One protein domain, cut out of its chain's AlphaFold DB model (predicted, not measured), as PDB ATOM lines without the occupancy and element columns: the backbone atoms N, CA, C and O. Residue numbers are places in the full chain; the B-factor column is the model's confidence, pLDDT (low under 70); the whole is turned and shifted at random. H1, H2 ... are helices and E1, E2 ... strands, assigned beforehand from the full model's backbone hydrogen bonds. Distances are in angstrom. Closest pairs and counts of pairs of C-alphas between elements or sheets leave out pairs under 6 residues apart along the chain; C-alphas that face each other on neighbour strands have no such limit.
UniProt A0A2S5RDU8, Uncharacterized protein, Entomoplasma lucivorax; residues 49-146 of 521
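Overview. This is residues 49 to 146 of the 521 residues of an uncharacterized protein of Entomoplasma lucivorax (UniProt A0A2S5RDU8). A long, twisted hairpin of E3 and E4 makes one end of an elongated model, and H2, H3 and H4 form a small three-helix group toward the other. Short E1 and E2 edge the hairpin, H1 sits over E1, and residues 123 to 129 stick out beyond the helices. The 98 printed residues hold four named helices and four named strands, E1 H1 E2 H2 E3 E4 H3 H4; the mixed sheet runs E1 E4 E3 E2. The class is mixed, helices and strands; the whole is loose, with a radius of gyration of the C-alphas of 15.7 A and spans of 54 by 31 by 20 A.

Arrangement. E1, residues 49 to 51, is parallel to E4, residues 99 to 106, with N 50 and O 104 2.9 A apart, within hydrogen-bond range. H1, residues 52 to 57, is on the sheet, over E1 and across the strands at 87 degrees on the local plane, which is fitted to only just 6 C-alphas. E1, H1 and E2, residues 67 to 69, form a split strand-helix-strand unit, two strands of one sheet with a helix between them along the chain and with E4 and E3 between them in the sheet; its crossover is right-handed. E2 is antiparallel to E3, residues 89 to 96, with N 68 and O 91 2.9 A apart. E3 and E4 are an antiparallel hairpin, with N 94 and O 101 2.8 A apart. H2, residues 80 to 86, touches H3, residues 108 to 122, opposite ways at a shallow tilt of 10 degrees, the closest C-alphas being Ser 85 and Ile 111, 5.4 A. H4, residues 133 to 144, touches H2 with residues 136 to 139 alone, closest at the C-alphas of Leu 81 and Glu 136, 6.1 A. In H1, H2, H3 and H4 every O i to N i+4 pair is within hydrogen-bond range.

Along the chain. E1 begins at C-alpha 49, (-97.907, -60.130, 32.982). E3 spans 22.2 A, E4 22.8 A, H3 21.0 A and H4 16.4 A, ending at C-alpha 144, (-92.870, -58.925, 21.684).

Size, cuts and confidence. The C-alphas of Asn 97 and Met 126 are the farthest apart, 54.7 A. The printed part has no cut and no long link. Residues 66 to 78, 97 to 98 and 125 to 129 have pLDDT under 70.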
ATOM      1  N   LYS A  49     -98.292 -59.054  33.904       89.94
ATOM      2  CA  LYS A  49     -97.907 -60.130  32.982       89.94
ATOM      3  C   LYS A  49     -96.568 -60.698  33.428       89.94
ATOM      4  O   LYS A  49     -95.611 -59.937  33.535       89.94
ATOM      5  N   ILE A  50     -96.491 -61.998  33.691       89.31
ATOM      6  CA  ILE A  50     -95.260 -62.670  34.136       89.31
ATOM      7  C   ILE A  50     -95.053 -63.987  33.394       89.31
ATOM      8  O   ILE A  50     -96.014 -64.614  32.945       89.31
ATOM      9  N   SER A  51     -93.801 -64.428  33.277       89.38
ATOM     10  CA  SER A  51     -93.504 -65.750  32.729       89.38
ATOM     11  C   SER A  51     -93.695 -66.836  33.794       89.38
ATOM     12  O   SER A  51     -93.546 -66.598  34.998       89.38
ATOM     13  N   LYS A  52     -94.006 -68.059  33.358       87.56
ATOM     14  CA  LYS A  52     -94.052 -69.243  34.229       87.56
ATOM     15  C   LYS A  52     -92.708 -69.488  34.925       87.56
ATOM     16  O   LYS A  52     -92.687 -69.854  36.099       87.56
ATOM     17  N   THR A  53     -91.604 -69.234  34.227       84.56
ATOM     18  CA  THR A  53     -90.243 -69.364  34.754       84.56
ATOM     19  C   THR A  53     -89.964 -68.338  35.850       84.56
ATOM     20  O   THR A  53     -89.451 -68.701  36.904       84.56
ATOM     21  N   ASP A  54     -90.362 -67.077  35.664       83.19
ATOM     22  CA  ASP A  54     -90.186 -66.034  36.683       83.19
ATOM     23  C   ASP A  54     -91.068 -66.287  37.902       83.19
ATOM     24  O   ASP A  54     -90.610 -66.155  39.037       83.19
ATOM     25  N   LYS A  55     -92.309 -66.739  37.691       83.50
ATOM     26  CA  LYS A  55     -93.184 -67.188  38.781       83.50
ATOM     27  C   LYS A  55     -92.487 -68.236  39.657       83.50
ATOM     28  O   LYS A  55     -92.542 -68.124  40.880       83.50
ATOM     29  N   GLN A  56     -91.826 -69.225  39.047       83.69
ATOM     30  CA  GLN A  56     -91.071 -70.259  39.761       83.69
ATOM     31  C   GLN A  56     -89.815 -69.690  40.434       83.69
ATOM     32  O   GLN A  56     -89.608 -69.906  41.625       83.69
ATOM     33  N   LYS A  57     -89.009 -68.917  39.698       83.50
ATOM     34  CA  LYS A  57     -87.754 -68.315  40.171       83.50
ATOM     35  C   LYS A  57     -87.953 -67.415  41.392       83.50
ATOM     36  O   LYS A  57     -87.146 -67.451  42.314       83.50
ATOM     37  N   TYR A  58     -89.020 -66.619  41.399       80.75
ATOM     38  CA  TYR A  58     -89.347 -65.690  42.484       80.75
ATOM     39  C   TYR A  58     -90.358 -66.261  43.489       80.75
ATOM     40  O   TYR A  58     -90.846 -65.528  44.346       80.75
ATOM     41  N   ASN A  59     -90.677 -67.557  43.393       79.56
ATOM     42  CA  ASN A  59     -91.606 -68.270  44.272       79.56
ATOM     43  C   ASN A  59     -92.944 -67.529  44.489       79.56
ATOM     44  O   ASN A  59     -93.443 -67.383  45.609       79.56
ATOM     45  N   ILE A  60     -93.519 -67.012  43.401       78.88
ATOM     46  CA  ILE A  60     -94.743 -66.213  43.449       78.88
ATOM     47  C   ILE A  60     -95.937 -67.152  43.675       78.88
ATOM     48  O   ILE A  60     -96.438 -67.795  42.750       78.88
ATOM     49  N   ASN A  61     -96.425 -67.212  44.917       78.81
ATOM     50  CA  ASN A  61     -97.544 -68.073  45.305       78.81
ATOM     51  C   ASN A  61     -98.908 -67.465  44.919       78.81
ATOM     52  O   ASN A  61     -99.616 -66.880  45.750       78.81
ATOM     53  N   ILE A  62     -99.262 -67.605  43.639       79.44
ATOM     54  CA  ILE A  62    -100.561 -67.200  43.070       79.44
ATOM     55  C   ILE A  62    -101.505 -68.373  42.782       79.44
ATOM     56  O   ILE A  62    -102.689 -68.150  42.549       79.44
ATOM     57  N   ASP A  63    -101.021 -69.614  42.875       77.19
ATOM     58  CA  ASP A  63    -101.819 -70.824  42.611       77.19
ATOM     59  C   ASP A  63    -102.935 -71.053  43.633       77.19
ATOM     60  O   ASP A  63    -103.904 -71.756  43.359       77.19
ATOM     61  N   LYS A  64    -102.835 -70.406  44.798       73.25
ATOM     62  CA  LYS A  64    -103.886 -70.379  45.820       73.25
ATOM     63  C   LYS A  64    -105.127 -69.570  45.418       73.25
ATOM     64  O   LYS A  64    -106.155 -69.671  46.084       73.25
ATOM     65  N   TYR A  65    -105.041 -68.731  44.382       72.56
ATOM     66  CA  TYR A  65    -106.168 -67.930  43.903       72.56
ATOM     67  C   TYR A  65    -106.933 -68.662  42.802       72.56
ATOM     68  O   TYR A  65    -106.402 -69.537  42.121       72.56
ATOM     69  N   LYS A  66    -108.210 -68.302  42.613       67.00
ATOM     70  CA  LYS A  66    -109.086 -68.965  41.640       67.00
ATOM     71  C   LYS A  66    -108.520 -68.812  40.227       67.00
ATOM     72  O   LYS A  66    -108.676 -67.761  39.604       67.00
ATOM     73  N   LYS A  67    -107.919 -69.889  39.717       67.12
ATOM     74  CA  LYS A  67    -107.499 -70.009  38.323       67.12
ATOM     75  C   LYS A  67    -108.730 -69.894  37.434       67.12
ATOM     76  O   LYS A  67    -109.659 -70.699  37.528       67.12
ATOM     77  N   LYS A  68    -108.742 -68.890  36.568       62.53
ATOM     78  CA  LYS A  68    -109.659 -68.844  35.438       62.53
ATOM     79  C   LYS A  68    -108.843 -69.277  34.227       62.53
ATOM     80  O   LYS A  68    -107.779 -68.729  33.955       62.53
ATOM     81  N   LEU A  69    -109.322 -70.276  33.492       54.81
ATOM     82  CA  LEU A  69    -108.840 -70.439  32.123       54.81
ATOM     83  C   LEU A  69    -109.182 -69.148  31.382       54.81
ATOM     84  O   LEU A  69    -110.273 -68.607  31.598       54.81
ATOM     85  N   PHE A  70    -108.259 -68.650  30.557       52.44
ATOM     86  CA  PHE A  70    -108.551 -67.549  29.649       52.44
ATOM     87  C   PHE A  70    -109.642 -68.038  28.690       52.44
ATOM     88  O   PHE A  70    -109.373 -68.672  27.675       52.44
ATOM     89  N   LYS A  71    -110.910 -67.878  29.085       48.19
ATOM     90  CA  LYS A  71    -112.033 -68.249  28.235       48.19
ATOM     91  C   LYS A  71    -111.976 -67.325  27.038       48.19
ATOM     92  O   LYS A  71    -111.868 -66.114  27.226       48.19
ATOM     93  N   LYS A  72    -112.074 -67.928  25.849       45.31
ATOM     94  CA  LYS A  72    -112.299 -67.270  24.562       45.31
ATOM     95  C   LYS A  72    -113.209 -66.067  24.808       45.31
ATOM     96  O   LYS A  72    -114.385 -66.243  25.133       45.31
ATOM     97  N   ARG A  73    -112.646 -64.857  24.811       45.06
ATOM     98  CA  ARG A  73    -113.472 -63.659  24.926       45.06
ATOM     99  C   ARG A  73    -114.415 -63.677  23.729       45.06
ATOM    100  O   ARG A  73    -114.021 -64.068  22.638       45.06
ATOM    101  N   SER A  74    -115.645 -63.221  23.920       37.94
ATOM    102  CA  SER A  74    -116.544 -62.902  22.804       37.94
ATOM    103  C   SER A  74    -116.045 -61.714  21.968       37.94
ATOM    104  O   SER A  74    -116.694 -61.328  21.003       37.94
ATOM    105  N   LEU A  75    -114.885 -61.137  22.303       43.03
ATOM    106  CA  LEU A  75    -114.062 -60.399  21.356       43.03
ATOM    107  C   LEU A  75    -113.442 -61.430  20.415       43.03
ATOM    108  O   LEU A  75    -112.441 -62.048  20.763       43.03
ATOM    109  N   SER A  76    -114.061 -61.645  19.253       45.69
ATOM    110  CA  SER A  76    -113.479 -62.453  18.183       45.69
ATOM    111  C   SER A  76    -112.121 -61.859  17.792       45.69
ATOM    112  O   SER A  76    -112.048 -60.929  16.984       45.69
ATOM    113  N   THR A  77    -111.035 -62.338  18.391       55.12
ATOM    114  CA  THR A  77    -109.693 -62.059  17.889       55.12
ATOM    115  C   THR A  77    -109.610 -62.713  16.517       55.12
ATOM    116  O   THR A  77    -109.853 -63.909  16.394       55.12
ATOM    117  N   LYS A  78    -109.326 -61.933  15.468       67.75
ATOM    118  CA  LYS A  78    -109.191 -62.470  14.102       67.75
ATOM    119  C   LYS A  78    -107.935 -63.338  13.929       67.75
ATOM    120  O   LYS A  78    -107.831 -64.031  12.926       67.75
ATOM    121  N   SER A  79    -106.997 -63.269  14.878       85.06
ATOM    122  CA  SER A  79    -105.720 -63.983  14.854       85.06
ATOM    123  C   SER A  79    -105.873 -65.421  15.354       85.06
ATOM    124  O   SER A  79    -106.211 -65.674  16.511       85.06
ATOM    125  N   THR A  80    -105.577 -66.367  14.471       86.88
ATOM    126  CA  THR A  80    -105.519 -67.802  14.768       86.88
ATOM    127  C   THR A  80    -104.337 -68.143  15.677       86.88
ATOM    128  O   THR A  80    -104.444 -69.021  16.538       86.88
ATOM    129  N   LEU A  81    -103.221 -67.421  15.537       89.69
ATOM    130  CA  LEU A  81    -102.033 -67.586  16.368       89.69
ATOM    131  C   LEU A  81    -102.270 -67.095  17.798       89.69
ATOM    132  O   LEU A  81    -101.830 -67.752  18.744       89.69
ATOM    133  N   GLU A  82    -103.002 -65.991  17.976       89.44
ATOM    134  CA  GLU A  82    -103.430 -65.502  19.291       89.44
ATOM    135  C   GLU A  82    -104.338 -66.531  19.972       89.44
ATOM    136  O   GLU A  82    -104.126 -66.856  21.141       89.44
ATOM    137  N   GLU A  83    -105.296 -67.120  19.244       86.56
ATOM    138  CA  GLU A  83    -106.157 -68.181  19.785       86.56
ATOM    139  C   GLU A  83    -105.357 -69.396  20.272       86.56
ATOM    140  O   GLU A  83    -105.594 -69.878  21.384       86.56
ATOM    141  N   LYS A  84    -104.384 -69.871  19.483       87.69
ATOM    142  CA  LYS A  84    -103.505 -70.981  19.885       87.69
ATOM    143  C   LYS A  84    -102.655 -70.610  21.100       87.69
ATOM    144  O   LYS A  84    -102.632 -71.351  22.083       87.69
ATOM    145  N   SER A  85    -102.025 -69.438  21.065       89.81
ATOM    146  CA  SER A  85    -101.136 -68.948  22.124       89.81
ATOM    147  C   SER A  85    -101.867 -68.727  23.448       89.81
ATOM    148  O   SER A  85    -101.300 -68.963  24.513       89.81
ATOM    149  N   ASN A  86    -103.143 -68.335  23.410       87.62
ATOM    150  CA  ASN A  86    -103.967 -68.144  24.605       87.62
ATOM    151  C   ASN A  86    -104.145 -69.428  25.433       87.62
ATOM    152  O   ASN A  86    -104.302 -69.345  26.651       87.62
ATOM    153  N   ASN A  87    -104.032 -70.617  24.824       87.69
ATOM    154  CA  ASN A  87    -104.044 -71.895  25.553       87.69
ATOM    155  C   ASN A  87    -102.812 -72.089  26.452       87.69
ATOM    156  O   ASN A  87    -102.781 -72.983  27.301       87.69
ATOM    157  N   HIS A  88    -101.787 -71.262  26.268       90.94
ATOM    158  CA  HIS A  88    -100.540 -71.271  27.023       90.94
ATOM    159  C   HIS A  88    -100.457 -70.113  28.028       90.94
ATOM    160  O   HIS A  88     -99.386 -69.841  28.573       90.94
ATOM    161  N   ILE A  89    -101.584 -69.444  28.297       88.88
ATOM    162  CA  ILE A  89    -101.686 -68.336  29.247       88.88
ATOM    163  C   ILE A  89    -102.680 -68.700  30.350       88.88
ATOM    164  O   ILE A  89    -103.847 -69.007  30.105       88.88
ATOM    165  N   GLU A  90    -102.231 -68.626  31.598       88.62
ATOM    166  CA  GLU A  90    -103.089 -68.795  32.769       88.62
ATOM    167  C   GLU A  90    -103.509 -67.426  33.319       88.62
ATOM    168  O   GLU A  90    -102.672 -66.537  33.471       88.62
ATOM    169  N   LEU A  91    -104.799 -67.253  33.639       86.69
ATOM    170  CA  LEU A  91    -105.346 -66.015  34.201       86.69
ATOM    171  C   LEU A  91    -105.732 -66.212  35.671       86.69
ATOM    172  O   LEU A  91    -106.423 -67.166  36.045       86.69
ATOM    173  N   PHE A  92    -105.343 -65.250  36.498       84.75
ATOM    174  CA  PHE A  92    -105.694 -65.181  37.912       84.75
ATOM    175  C   PHE A  92    -106.262 -63.798  38.229       84.75
ATOM    176  O   PHE A  92    -105.668 -62.786  37.868       84.75
ATOM    177  N   ASP A  93    -107.383 -63.754  38.946       82.62
ATOM    178  CA  ASP A  93    -107.910 -62.516  39.528       82.62
ATOM    179  C   ASP A  93    -107.724 -62.582  41.049       82.62
ATOM    180  O   ASP A  93    -108.276 -63.458  41.722       82.62
ATOM    181  N   ILE A  94    -106.932 -61.661  41.594       81.88
ATOM    182  CA  ILE A  94    -106.576 -61.589  43.014       81.88
ATOM    183  C   ILE A  94    -107.319 -60.424  43.648       81.88
ATOM    184  O   ILE A  94    -107.143 -59.281  43.242       81.88
ATOM    185  N   LYS A  95    -108.124 -60.691  44.676       77.31
ATOM    186  CA  LYS A  95    -108.801 -59.640  45.442       77.31
ATOM    187  C   LYS A  95    -107.910 -59.189  46.600       77.31
ATOM    188  O   LYS A  95    -107.531 -60.011  47.430       77.31
ATOM    189  N   ASN A  96    -107.585 -57.901  46.655       71.81
ATOM    190  CA  ASN A  96    -106.838 -57.264  47.738       71.81
ATOM    191  C   ASN A  96    -107.606 -56.041  48.285       71.81
ATOM    192  O   ASN A  96    -108.717 -55.746  47.846       71.81
ATOM    193  N   ASN A  97    -107.013 -55.329  49.249       68.12
ATOM    194  CA  ASN A  97    -107.638 -54.169  49.903       68.12
ATOM    195  C   ASN A  97    -107.846 -52.961  48.968       68.12
ATOM    196  O   ASN A  97    -108.606 -52.060  49.305       68.12
ATOM    197  N   VAL A  98    -107.175 -52.938  47.813       64.38
ATOM    198  CA  VAL A  98    -107.221 -51.857  46.814       64.38
ATOM    199  C   VAL A  98    -108.169 -52.208  45.654       64.38
ATOM    200  O   VAL A  98    -108.619 -51.324  44.932       64.38
ATOM    201  N   GLY A  99    -108.529 -53.485  45.489       74.62
ATOM    202  CA  GLY A  99    -109.461 -53.954  44.466       74.62
ATOM    203  C   GLY A  99    -109.134 -55.356  43.948       74.62
ATOM    204  O   GLY A  99    -108.478 -56.158  44.611       74.62
ATOM    205  N   THR A 100    -109.621 -55.667  42.748       78.38
ATOM    206  CA  THR A 100    -109.237 -56.884  42.021       78.38
ATOM    207  C   THR A 100    -108.036 -56.574  41.134       78.38
ATOM    208  O   THR A 100    -108.079 -55.637  40.346       78.38
ATOM    209  N   GLN A 101    -106.982 -57.376  41.239       83.94
ATOM    210  CA  GLN A 101    -105.790 -57.320  40.402       83.94
ATOM    211  C   GLN A 101    -105.757 -58.541  39.485       83.94
ATOM    212  O   GLN A 101    -105.790 -59.676  39.964       83.94
ATOM    213  N   ARG A 102    -105.649 -58.322  38.173       86.12
ATOM    214  CA  ARG A 102    -105.493 -59.401  37.193       86.12
ATOM    215  C   ARG A 102    -104.020 -59.735  36.983       86.12
ATOM    216  O   ARG A 102    -103.189 -58.830  36.875       86.12
ATOM    217  N   ILE A 103    -103.708 -61.026  36.921       87.00
ATOM    218  CA  ILE A 103    -102.376 -61.557  36.631       87.00
ATOM    219  C   ILE A 103    -102.469 -62.590  35.511       87.00
ATOM    220  O   ILE A 103    -103.263 -63.527  35.586       87.00
ATOM    221  N   TYR A 104    -101.622 -62.431  34.501       89.38
ATOM    222  CA  TYR A 104    -101.409 -63.385  33.422       89.38
ATOM    223  C   TYR A 104    -100.066 -64.091  33.605       89.38
ATOM    224  O   TYR A 104     -99.031 -63.434  33.746       89.38
ATOM    225  N   VAL A 105    -100.079 -65.421  33.564       89.81
ATOM    226  CA  VAL A 105     -98.880 -66.263  33.603       89.81
ATOM    227  C   VAL A 105     -98.701 -66.921  32.244       89.81
ATOM    228  O   VAL A 105     -99.523 -67.737  31.836       89.81
ATOM    229  N   TYR A 106     -97.622 -66.573  31.553       91.81
ATOM    230  CA  TYR A 106     -97.332 -67.039  30.199       91.81
ATOM    231  C   TYR A 106     -96.369 -68.233  30.227       91.81
ATOM    232  O   TYR A 106     -95.281 -68.142  30.807       91.81
ATOM    233  N   ASP A 107     -96.720 -69.331  29.554       92.31
ATOM    234  CA  ASP A 107     -95.775 -70.398  29.194       92.31
ATOM    235  C   ASP A 107     -94.954 -69.936  27.978       92.31
ATOM    236  O   ASP A 107     -95.251 -70.259  26.825       92.31
ATOM    237  N   ARG A 108     -93.974 -69.067  28.261       91.94
ATOM    238  CA  ARG A 108     -93.206 -68.308  27.264       91.94
ATOM    239  C   ARG A 108     -92.633 -69.210  26.174       91.94
ATOM    240  O   ARG A 108     -92.846 -68.934  25.004       91.94
ATOM    241  N   ASP A 109     -91.973 -70.300  26.552       91.00
ATOM    242  CA  ASP A 109     -91.256 -71.151  25.599       91.00
ATOM    243  C   ASP A 109     -92.212 -71.827  24.597       91.00
ATOM    244  O   ASP A 109     -91.870 -71.988  23.426       91.00
ATOM    245  N   LYS A 110     -93.438 -72.176  25.014       94.25
ATOM    246  CA  LYS A 110     -94.454 -72.720  24.097       94.25
ATOM    247  C   LYS A 110     -94.985 -71.667  23.138       94.25
ATOM    248  O   LYS A 110     -95.065 -71.931  21.947       94.25
ATOM    249  N   ILE A 111     -95.312 -70.479  23.646       93.94
ATOM    250  CA  ILE A 111     -95.828 -69.379  22.819       93.94
ATOM    251  C   ILE A 111     -94.775 -68.939  21.796       93.94
ATOM    252  O   ILE A 111     -95.083 -68.782  20.619       93.94
ATOM    253  N   GLU A 112     -93.521 -68.791  22.221       95.00
ATOM    254  CA  GLU A 112     -92.407 -68.449  21.334       95.00
ATOM    255  C   GLU A 112     -92.181 -69.515  20.254       95.00
ATOM    256  O   GLU A 112     -91.905 -69.172  19.105       95.00
ATOM    257  N   ASN A 113     -92.338 -70.802  20.583       94.88
ATOM    258  CA  ASN A 113     -92.263 -71.879  19.595       94.88
ATOM    259  C   ASN A 113     -93.430 -71.841  18.598       94.88
ATOM    260  O   ASN A 113     -93.177 -71.961  17.404       94.88
ATOM    261  N   GLU A 114     -94.669 -71.621  19.051       94.75
ATOM    262  CA  GLU A 114     -95.836 -71.461  18.167       94.75
ATOM    263  C   GLU A 114     -95.635 -70.295  17.187       94.75
ATOM    264  O   GLU A 114     -95.804 -70.460  15.980       94.75
ATOM    265  N   ILE A 115     -95.196 -69.133  17.686       95.00
ATOM    266  CA  ILE A 115     -94.900 -67.958  16.852       95.00
ATOM    267  C   ILE A 115     -93.772 -68.259  15.858       95.00
ATOM    268  O   ILE A 115     -93.881 -67.915  14.680       95.00
ATOM    269  N   TYR A 116     -92.685 -68.887  16.316       94.69
ATOM    270  CA  TYR A 116     -91.544 -69.202  15.461       94.69
ATOM    271  C   TYR A 116     -91.942 -70.157  14.334       94.69
ATOM    272  O   TYR A 116     -91.677 -69.864  13.172       94.69
ATOM    273  N   SER A 117     -92.603 -71.269  14.666       92.62
ATOM    274  CA  SER A 117     -93.060 -72.254  13.685       92.62
ATOM    275  C   SER A 117     -94.059 -71.657  12.700       92.62
ATOM    276  O   SER A 117     -93.953 -71.910  11.506       92.62
ATOM    277  N   PHE A 118     -94.979 -70.815  13.177       92.06
ATOM    278  CA  PHE A 118     -95.921 -70.107  12.318       92.06
ATOM    279  C   PHE A 118     -95.200 -69.245  11.271       92.06
ATOM    280  O   PHE A 118     -95.440 -69.395  10.076       92.06
ATOM    281  N   ILE A 119     -94.272 -68.381  11.692       92.88
ATOM    282  CA  ILE A 119     -93.532 -67.513  10.763       92.88
ATOM    283  C   ILE A 119     -92.609 -68.314   9.843       92.88
ATOM    284  O   ILE A 119     -92.484 -67.980   8.664       92.88
ATOM    285  N   ASP A 120     -91.969 -69.364  10.359       92.06
ATOM    286  CA  ASP A 120     -91.097 -70.236   9.574       92.06
ATOM    287  C   ASP A 120     -91.859 -70.852   8.397       92.06
ATOM    288  O   ASP A 120     -91.366 -70.811   7.271       92.06
ATOM    289  N   THR A 121     -93.081 -71.335   8.635       88.31
ATOM    290  CA  THR A 121     -93.985 -71.839   7.594       88.31
ATOM    291  C   THR A 121     -94.450 -70.727   6.656       88.31
ATOM    292  O   THR A 121     -94.296 -70.838   5.440       88.31
ATOM    293  N   GLU A 122     -94.960 -69.617   7.189       88.31
ATOM    294  CA  GLU A 122     -95.605 -68.586   6.371       88.31
ATOM    295  C   GLU A 122     -94.672 -67.841   5.426       88.31
ATOM    296  O   GLU A 122     -95.082 -67.441   4.333       88.31
ATOM    297  N   LEU A 123     -93.410 -67.669   5.815       86.94
ATOM    298  CA  LEU A 123     -92.405 -67.060   4.949       86.94
ATOM    299  C   LEU A 123     -91.891 -68.018   3.856       86.94
ATOM    300  O   LEU A 123     -91.216 -67.551   2.937       86.94
ATOM    301  N   ASN A 124     -92.215 -69.320   3.917       73.00
ATOM    302  CA  ASN A 124     -91.878 -70.305   2.876       73.00
ATOM    303  C   ASN A 124     -92.934 -70.424   1.769       73.00
ATOM    304  O   ASN A 124     -92.611 -70.905   0.682       73.00
ATOM    305  N   GLU A 125     -94.188 -70.043   2.025       64.44
ATOM    306  CA  GLU A 125     -95.325 -70.465   1.200       64.44
ATOM    307  C   GLU A 125     -95.964 -69.351   0.354       64.44
ATOM    308  O   GLU A 125     -96.200 -68.231   0.812       64.44
ATOM    309  N   MET A 126     -96.348 -69.714  -0.879       55.09
ATOM    310  CA  MET A 126     -97.232 -68.944  -1.775       55.09
ATOM    311  C   MET A 126     -98.731 -69.215  -1.525       55.09
ATOM    312  O   MET A 126     -99.567 -68.827  -2.341       55.09
ATOM    313  N   GLN A 127     -99.092 -69.927  -0.454       51.22
ATOM    314  CA  GLN A 127    -100.467 -70.391  -0.265       51.22
ATOM    315  C   GLN A 127    -101.418 -69.269   0.172       51.22
ATOM    316  O   GLN A 127    -101.090 -68.424   1.013       51.22
ATOM    317  N   ASN A 128    -102.613 -69.298  -0.428       52.19
ATOM    318  CA  ASN A 128    -103.799 -68.606   0.061       52.19
ATOM    319  C   ASN A 128    -104.247 -69.295   1.348       52.19
ATOM    320  O   ASN A 128    -104.607 -70.469   1.314       52.19
ATOM    321  N   ASN A 129    -104.255 -68.550   2.447       62.59
ATOM    322  CA  ASN A 129    -104.719 -69.030   3.738       62.59
ATOM    323  C   ASN A 129    -106.028 -68.334   4.133       62.59
ATOM    324  O   ASN A 129    -106.243 -67.169   3.803       62.59
ATOM    325  N   ASP A 130    -106.870 -69.040   4.893       70.75
ATOM    326  CA  ASP A 130    -108.182 -68.575   5.381       70.75
ATOM    327  C   ASP A 130    -108.101 -67.506   6.494       70.75
ATOM    328  O   ASP A 130    -109.099 -67.186   7.143       70.75
ATOM    329  N   TYR A 131    -106.919 -66.947   6.753       78.00
ATOM    330  CA  TYR A 131    -106.695 -65.976   7.820       78.00
ATOM    331  C   TYR A 131    -105.885 -64.771   7.326       78.00
ATOM    332  O   TYR A 131    -105.180 -64.820   6.318       78.00
ATOM    333  N   ASN A 132    -105.989 -63.655   8.051       85.94
ATOM    334  CA  ASN A 132    -105.287 -62.421   7.711       85.94
ATOM    335  C   ASN A 132    -103.915 -62.368   8.399       85.94
ATOM    336  O   ASN A 132    -103.844 -62.140   9.604       85.94
ATOM    337  N   PHE A 133    -102.837 -62.511   7.627       88.31
ATOM    338  CA  PHE A 133    -101.466 -62.485   8.140       88.31
ATOM    339  C   PHE A 133    -101.112 -61.171   8.866       88.31
ATOM    340  O   PHE A 133    -100.369 -61.205   9.845       88.31
ATOM    341  N   ASP A 134    -101.706 -60.027   8.502       88.88
ATOM    342  CA  ASP A 134    -101.482 -58.761   9.222       88.88
ATOM    343  C   ASP A 134    -102.041 -58.796  10.645       88.88
ATOM    344  O   ASP A 134    -101.480 -58.173  11.546       88.88
ATOM    345  N   GLU A 135    -103.139 -59.520  10.874       89.00
ATOM    346  CA  GLU A 135    -103.687 -59.698  12.223       89.00
ATOM    347  C   GLU A 135    -102.779 -60.596  13.071       89.00
ATOM    348  O   GLU A 135    -102.571 -60.318  14.252       89.00
ATOM    349  N   GLU A 136    -102.160 -61.611  12.463       91.31
ATOM    350  CA  GLU A 136    -101.169 -62.462  13.135       91.31
ATOM    351  C   GLU A 136     -99.915 -61.656  13.505       91.31
ATOM    352  O   GLU A 136     -99.431 -61.708  14.637       91.31
ATOM    353  N   VAL A 137     -99.431 -60.821  12.585       91.94
ATOM    354  CA  VAL A 137     -98.311 -59.902  12.815       91.94
ATOM    355  C   VAL A 137     -98.621 -58.898  13.930       91.94
ATOM    356  O   VAL A 137     -97.761 -58.649  14.778       91.94
ATOM    357  N   LYS A 138     -99.840 -58.342  13.990       90.38
ATOM    358  CA  LYS A 138    -100.265 -57.462  15.097       90.38
ATOM    359  C   LYS A 138    -100.190 -58.176  16.443       90.38
ATOM    360  O   LYS A 138     -99.711 -57.583  17.414       90.38
ATOM    361  N   PHE A 139    -100.629 -59.434  16.508       90.88
ATOM    362  CA  PHE A 139    -100.497 -60.251  17.711       90.88
ATOM    363  C   PHE A 139     -99.024 -60.456  18.093       90.88
ATOM    364  O   PHE A 139     -98.650 -60.179  19.234       90.88
ATOM    365  N   ILE A 140     -98.172 -60.855  17.142       93.00
ATOM    366  CA  ILE A 140     -96.733 -61.058  17.378       93.00
ATOM    367  C   ILE A 140     -96.080 -59.769  17.888       93.00
ATOM    368  O   ILE A 140     -95.333 -59.793  18.868       93.00
ATOM    369  N   ASN A 141     -96.403 -58.628  17.277       89.81
ATOM    370  CA  ASN A 141     -95.886 -57.330  17.689       89.81
ATOM    371  C   ASN A 141     -96.321 -56.974  19.123       89.81
ATOM    372  O   ASN A 141     -95.498 -56.578  19.952       89.81
ATOM    373  N   LYS A 142     -97.604 -57.178  19.451       87.31
ATOM    374  CA  LYS A 142     -98.149 -56.979  20.804       87.31
ATOM    375  C   LYS A 142     -97.468 -57.887  21.828       87.31
ATOM    376  O   LYS A 142     -97.210 -57.436  22.943       87.31
ATOM    377  N   TYR A 143     -97.180 -59.138  21.467       90.25
ATOM    378  CA  TYR A 143     -96.492 -60.100  22.325       90.25
ATOM    379  C   TYR A 143     -95.043 -59.680  22.607       90.25
ATOM    380  O   TYR A 143     -94.665 -59.546  23.769       90.25
ATOM    381  N   LEU A 144     -94.271 -59.354  21.564       87.25
ATOM    382  CA  LEU A 144     -92.870 -58.925  21.684       87.25
ATOM    383  C   LEU A 144     -92.686 -57.649  22.522       87.25
ATOM    384  O   LEU A 144     -91.627 -57.459  23.117       87.25
ATOM    385  N   HIS A 145     -93.711 -56.794  22.606       83.00
ATOM    386  CA  HIS A 145     -93.706 -55.576  23.424       83.00
ATOM    387  C   HIS A 145     -94.132 -55.795  24.890       83.00
ATOM    388  O   HIS A 145     -94.233 -54.837  25.663       83.00
ATOM    389  N   ILE A 146     -94.358 -57.039  25.328       84.31
ATOM    390  CA  ILE A 146     -94.556 -57.350  26.749       84.31
ATOM    391  C   ILE A 146     -93.186 -57.364  27.446       84.31
ATOM    392  O   ILE A 146     -92.549 -58.406  27.592       84.31
TER     393      ILE A 146